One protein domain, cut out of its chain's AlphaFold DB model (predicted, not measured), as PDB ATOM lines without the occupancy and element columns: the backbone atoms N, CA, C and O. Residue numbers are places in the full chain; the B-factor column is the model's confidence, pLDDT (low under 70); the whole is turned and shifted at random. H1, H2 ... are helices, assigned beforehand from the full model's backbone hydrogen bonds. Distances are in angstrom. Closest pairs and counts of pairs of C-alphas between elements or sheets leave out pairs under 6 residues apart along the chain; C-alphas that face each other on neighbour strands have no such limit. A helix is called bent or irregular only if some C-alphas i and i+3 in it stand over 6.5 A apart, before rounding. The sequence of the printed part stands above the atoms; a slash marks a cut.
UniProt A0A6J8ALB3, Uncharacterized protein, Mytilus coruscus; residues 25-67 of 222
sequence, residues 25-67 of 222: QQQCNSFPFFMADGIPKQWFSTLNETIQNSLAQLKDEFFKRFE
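What this domain is: This is residues 25 to 67 of the 222 residues of an uncharacterized protein of Mytilus coruscus (UniProt A0A6J8ALB3). Two longer helices, H1 and H4, run the same way and spread from a shared end as a narrow V. The short H3 sits at that shared end, and H2 runs back the other way alongside H1, over the opening of the V. The printed part has 43 residues with four named helices, in the order H1, H2, H3, H4, and no named strand; the class is all helix. It is compact, with a radius of gyration of the C-alphas of 9.5 A, and rounded, spanning 23 by 20 by 15 A.

How they stand to each other: H1, residues 25 to 34, and H2, residues 39 to 46, are close but not clearly touching; their closest C-alphas, of Pro 32 and Lys 41, are 6.0 A apart. They run opposite ways at a shallow tilt of 31 degrees. H1 touches H3, residues 49 to 53, with the closest C-alphas, of Cys 28 and Asn 53, 5.9 A apart. H2 and H3 are close but not clearly touching, with the C-alphas of Phe 44 and Gln 52 closest at 7.8 A. H4, residues 55 to 66, touches H1 only at their ends, with its residues 55 to 58 alone; the C-alphas of Cys 28 and Leu 55 come closest, at 6.0 A. These two run the same way at a shallow tilt of 24 degrees. H3 and H4 only just touch, with 3 pairs of C-alphas within 8 A, and only at the corner by their link; Ile 51 and Gln 57 have the closest C-alphas, 5.1 A apart. H2 and H4 are near each other. In H2, H3 and H4 every O i to N i+4 pair is within hydrogen-bond range; in H1, 3 of 6 are.

Where its parts are: H1 begins at C-alpha 25 (42.490, 29.549, -44.391) and is 15.2 A long; it is irregular, with C-alphas 29 and 32 at 7.1 A. H2 is 10.7 A long and H3 6.0 A. H4 is 15.9 A long and ends at C-alpha 66 (27.883, 13.658, -49.007).

The domain as a whole: The two C-alphas farthest apart, of Gln 26 and Glu 67, are 23.9 A from each other. The printed part has no cut, and its three links between helices are tight. The mean pLDDT of the printed part is 84.6, and residue 67 alone is under 70.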
ATOM      1  N   GLN A  25      41.719  29.923 -43.206       85.25
ATOM      2  CA  GLN A  25      42.490  29.549 -44.391       85.25
ATOM      3  C   GLN A  25      43.303  28.267 -44.172       85.25
ATOM      4  O   GLN A  25      43.364  27.402 -45.043       85.25
ATOM      5  N   GLN A  26      43.929  28.122 -43.003       86.31
ATOM      6  CA  GLN A  26      44.649  26.909 -42.640       86.31
ATOM      7  C   GLN A  26      43.688  25.715 -42.592       86.31
ATOM      8  O   GLN A  26      44.015  24.663 -43.138       86.31
ATOM      9  N   GLN A  27      42.499  25.882 -42.000       85.38
ATOM     10  CA  GLN A  27      41.466  24.842 -41.924       85.38
ATOM     11  C   GLN A  27      41.024  24.390 -43.320       85.38
ATOM     12  O   GLN A  27      41.081  23.197 -43.617       85.38
ATOM     13  N   CYS A  28      40.694  25.336 -44.194       87.31
ATOM     14  CA  CYS A  28      40.349  25.099 -45.592       87.31
ATOM     15  C   CYS A  28      41.455  24.355 -46.360       87.31
ATOM     16  O   CYS A  28      41.200  23.321 -46.974       87.31
ATOM     17  N   ASN A  29      42.707  24.805 -46.240       86.88
ATOM     18  CA  ASN A  29      43.852  24.169 -46.899       86.88
ATOM     19  C   ASN A  29      44.119  22.750 -46.374       86.88
ATOM     20  O   ASN A  29      44.624  21.897 -47.102       86.88
ATOM     21  N   SER A  30      43.800  22.492 -45.103       86.62
ATOM     22  CA  SER A  30      43.975  21.174 -44.491       86.62
ATOM     23  C   SER A  30      42.848  20.189 -44.815       86.62
ATOM     24  O   SER A  30      43.029  18.978 -44.697       86.62
ATOM     25  N   PHE A  31      41.690  20.692 -45.243       85.06
ATOM     26  CA  PHE A  31      40.473  19.907 -45.427       85.06
ATOM     27  C   PHE A  31      40.639  18.681 -46.349       85.06
ATOM     28  O   PHE A  31      40.202  17.592 -45.963       85.06
ATOM     29  N   PRO A  32      41.335  18.762 -47.504       85.12
ATOM     30  CA  PRO A  32      41.501  17.613 -48.398       85.12
ATOM     31  C   PRO A  32      42.342  16.485 -47.800       85.12
ATOM     32  O   PRO A  32      42.213  15.341 -48.230       85.12
ATOM     33  N   PHE A  33      43.194  16.770 -46.810       85.38
ATOM     34  CA  PHE A  33      44.011  15.746 -46.153       85.38
ATOM     35  C   PHE A  33      43.181  14.823 -45.255       85.38
ATOM     36  O   PHE A  33      43.590  13.690 -45.016       85.38
ATOM     37  N   PHE A  34      42.003  15.269 -44.810       83.00
ATOM     38  CA  PHE A  34      41.071  14.457 -44.022       83.00
ATOM     39  C   PHE A  34      40.148  13.585 -44.882       83.00
ATOM     40  O   PHE A  34      39.372  12.792 -44.352       83.00
ATOM     41  N   MET A  35      40.217  13.713 -46.207       79.81
ATOM     42  CA  MET A  35      39.423  12.906 -47.125       79.81
ATOM     43  C   MET A  35      40.156  11.631 -47.532       79.81
ATOM     44  O   MET A  35      41.372  11.628 -47.729       79.81
ATOM     45  N   ALA A  36      39.394  10.559 -47.751       79.06
ATOM     46  CA  ALA A  36      39.906   9.371 -48.421       79.06
ATOM     47  C   ALA A  36      40.355   9.709 -49.853       79.06
ATOM     48  O   ALA A  36      39.742  10.541 -50.533       79.06
ATOM     49  N   ASP A  37      41.420   9.053 -50.316       76.25
ATOM     50  CA  ASP A  37      41.882   9.177 -51.697       76.25
ATOM     51  C   ASP A  37      40.793   8.767 -52.704       76.25
ATOM     52  O   ASP A  37      39.943   7.916 -52.435       76.25
ATOM     53  N   GLY A  38      40.819   9.385 -53.888       80.19
ATOM     54  CA  GLY A  38      39.872   9.110 -54.971       80.19
ATOM     55  C   GLY A  38      38.736  10.130 -55.060       80.19
ATOM     56  O   GLY A  38      38.980  11.337 -55.099       80.19
ATOM     57  N   ILE A  39      37.494   9.643 -55.144       77.12
ATOM     58  CA  ILE A  39      36.306  10.443 -55.495       77.12
ATOM     59  C   ILE A  39      36.099  11.670 -54.578       77.12
ATOM     60  O   ILE A  39      35.803  12.741 -55.112       77.12
ATOM     61  N   PRO A  40      36.276  11.593 -53.241       80.81
ATOM     62  CA  PRO A  40      36.104  12.759 -52.370       80.81
ATOM     63  C   PRO A  40      37.131  13.870 -52.626       80.81
ATOM     64  O   PRO A  40      36.751  15.029 -52.782       80.81
ATOM     65  N   LYS A  41      38.420  13.524 -52.763       84.00
ATOM     66  CA  LYS A  41      39.472  14.502 -53.097       84.00
ATOM     67  C   LYS A  41      39.282  15.099 -54.491       84.00
ATOM     68  O   LYS A  41      39.446  16.302 -54.662       84.00
ATOM     69  N   GLN A  42      38.888  14.281 -55.471       84.56
ATOM     70  CA  GLN A  42      38.574  14.758 -56.823       84.56
ATOM     71  C   GLN A  42      37.423  15.766 -56.810       84.56
ATOM     72  O   GLN A  42      37.518  16.796 -57.467       84.56
ATOM     73  N   TRP A  43      36.366  15.503 -56.038       90.06
ATOM     74  CA  TRP A  43      35.267  16.451 -55.861       90.06
ATOM     75  C   TRP A  43      35.749  17.779 -55.269       90.06
ATOM     76  O   TRP A  43      35.405  18.826 -55.813       90.06
ATOM     77  N   PHE A  44      36.584  17.758 -54.225       87.56
ATOM     78  CA  PHE A  44      37.124  18.991 -53.646       87.56
ATOM     79  C   PHE A  44      37.854  19.836 -54.703       87.56
ATOM     80  O   PHE A  44      37.614  21.035 -54.805       87.56
ATOM     81  N   SER A  45      38.661  19.204 -55.564       88.12
ATOM     82  CA  SER A  45      39.354  19.888 -56.665       88.12
ATOM     83  C   SER A  45      38.424  20.489 -57.729       88.12
ATOM     84  O   SER A  45      38.872  21.331 -58.501       88.12
ATOM     85  N   THR A  46      37.151  20.078 -57.794       90.00
ATOM     86  CA  THR A  46      36.155  20.678 -58.708       90.00
ATOM     87  C   THR A  46      35.458  21.915 -58.138       90.00
ATOM     88  O   THR A  46      34.771  22.615 -58.881       90.00
ATOM     89  N   LEU A  47      35.614  22.196 -56.840       89.69
ATOM     90  CA  LEU A  47      35.042  23.385 -56.211       89.69
ATOM     91  C   LEU A  47      35.784  24.641 -56.680       89.69
ATOM     92  O   LEU A  47      36.987  24.602 -56.928       89.69
ATOM     93  N   ASN A  48      35.080  25.766 -56.776       92.19
ATOM     94  CA  ASN A  48      35.725  27.041 -57.086       92.19
ATOM     95  C   ASN A  48      36.542  27.561 -55.886       92.19
ATOM     96  O   ASN A  48      36.332  27.154 -54.743       92.19
ATOM     97  N   GLU A  49      37.465  28.484 -56.153       88.44
ATOM     98  CA  GLU A  49      38.373  29.039 -55.142       88.44
ATOM     99  C   GLU A  49      37.628  29.745 -53.996       88.44
ATOM    100  O   GLU A  49      38.029  29.646 -52.839       88.44
ATOM    101  N   THR A  50      36.495  30.389 -54.287       90.00
ATOM    102  CA  THR A  50      35.648  31.033 -53.272       90.00
ATOM    103  C   THR A  50      35.148  30.027 -52.233       90.00
ATOM    104  O   THR A  50      35.270  30.274 -51.036       90.00
ATOM    105  N   ILE A  51      34.655  28.870 -52.688       87.31
ATOM    106  CA  ILE A  51      34.176  27.792 -51.818       87.31
ATOM    107  C   ILE A  51      35.352  27.146 -51.085       87.31
ATOM    108  O   ILE A  51      35.245  26.874 -49.896       87.31
ATOM    109  N   GLN A  52      36.483  26.927 -51.763       88.94
ATOM    110  CA  GLN A  52      37.664  26.331 -51.134       88.94
ATOM    111  C   GLN A  52      38.259  27.211 -50.030       88.94
ATOM    112  O   GLN A  52      38.848  26.665 -49.109       88.94
ATOM    113  N   ASN A  53      38.092  28.536 -50.089       89.62
ATOM    114  CA  ASN A  53      38.663  29.476 -49.118       89.62
ATOM    115  C   ASN A  53      37.700  29.897 -47.996       89.62
ATOM    116  O   ASN A  53      38.126  30.575 -47.064       89.62
ATOM    117  N   SER A  54      36.428  29.495 -48.045       91.25
ATOM    118  CA  SER A  54      35.449  29.786 -46.993       91.25
ATOM    119  C   SER A  54      34.979  28.503 -46.326       91.25
ATOM    120  O   SER A  54      34.333  27.664 -46.953       91.25
ATOM    121  N   LEU A  55      35.224  28.376 -45.021       85.44
ATOM    122  CA  LEU A  55      34.854  27.174 -44.278       85.44
ATOM    123  C   LEU A  55      33.335  26.975 -44.258       85.44
ATOM    124  O   LEU A  55      32.860  25.843 -44.318       85.44
ATOM    125  N   ALA A  56      32.573  28.071 -44.204       86.56
ATOM    126  CA  ALA A  56      31.116  28.033 -44.258       86.56
ATOM    127  C   ALA A  56      30.613  27.448 -45.589       86.56
ATOM    128  O   ALA A  56      29.835  26.500 -45.590       86.56
ATOM    129  N   GLN A  57      31.116  27.953 -46.718       86.81
ATOM    130  CA  GLN A  57      30.692  27.482 -48.040       86.81
ATOM    131  C   GLN A  57      31.168  26.055 -48.326       86.81
ATOM    132  O   GLN A  57      30.432  25.252 -48.900       86.81
ATOM    133  N   LEU A  58      32.384  25.725 -47.893       85.94
ATOM    134  CA  LEU A  58      32.944  24.386 -48.010       85.94
ATOM    135  C   LEU A  58      32.124  23.358 -47.228       85.94
ATOM    136  O   LEU A  58      31.865  22.263 -47.725       85.94
ATOM    137  N   LYS A  59      31.688  23.725 -46.018       84.94
ATOM    138  CA  LYS A  59      30.807  22.910 -45.183       84.94
ATOM    139  C   LYS A  59      29.467  22.663 -45.877       84.94
ATOM    140  O   LYS A  59      29.039  21.513 -45.951       84.94
ATOM    141  N   ASP A  60      28.836  23.705 -46.408       83.44
ATOM    142  CA  ASP A  60      27.532  23.591 -47.068       83.44
ATOM    143  C   ASP A  60      27.594  22.688 -48.309       83.44
ATOM    144  O   ASP A  60      26.770  21.787 -48.470       83.44
ATOM    145  N   GLU A  61      28.605  22.864 -49.165       85.56
ATOM    146  CA  GLU A  61      28.793  22.009 -50.343       85.56
ATOM    147  C   GLU A  61      29.184  20.573 -49.966       85.56
ATOM    148  O   GLU A  61      28.753  19.623 -50.626       85.56
ATOM    149  N   PHE A  62      29.942  20.385 -48.883       84.19
ATOM    150  CA  PHE A  62      30.257  19.056 -48.359       84.19
ATOM    151  C   PHE A  62      28.995  18.309 -47.923       84.19
ATOM    152  O   PHE A  62      28.777  17.175 -48.358       84.19
ATOM    153  N   PHE A  63      28.133  18.940 -47.122       82.62
ATOM    154  CA  PHE A  63      26.870  18.326 -46.711       82.62
ATOM    155  C   PHE A  63      25.961  18.092 -47.915       82.62
ATOM    156  O   PHE A  63      25.537  16.971 -48.151       82.62
ATOM    157  N   LYS A  64      25.790  19.067 -48.803       81.25
ATOM    158  CA  LYS A  64      25.011  18.880 -50.035       81.25
ATOM    159  C   LYS A  64      25.482  17.698 -50.898       81.25
ATOM    160  O   LYS A  64      24.666  17.062 -51.566       81.25
ATOM    161  N   ARG A  65      26.789  17.410 -50.923       76.62
ATOM    162  CA  ARG A  65      27.375  16.329 -51.730       76.62
ATOM    163  C   ARG A  65      27.339  14.961 -51.048       76.62
ATOM    164  O   ARG A  65      27.125  13.966 -51.748       76.62
ATOM    165  N   PHE A  66      27.626  14.904 -49.747       74.50
ATOM    166  CA  PHE A  66      27.883  13.658 -49.007       74.50
ATOM    167  C   PHE A  66      26.870  13.357 -47.912       74.50
ATOM    168  O   PHE A  66      26.771  12.204 -47.482       74.50
ATOM    169  N   GLU A  67      26.095  14.343 -47.474       68.81
ATOM    170  CA  GLU A  67      24.886  14.066 -46.724       68.81
ATOM    171  C   GLU A  67      23.957  13.341 -47.692       68.81
ATOM    172  O   GLU A  67      23.459  13.900 -48.673       68.81
TER     173      GLU A  67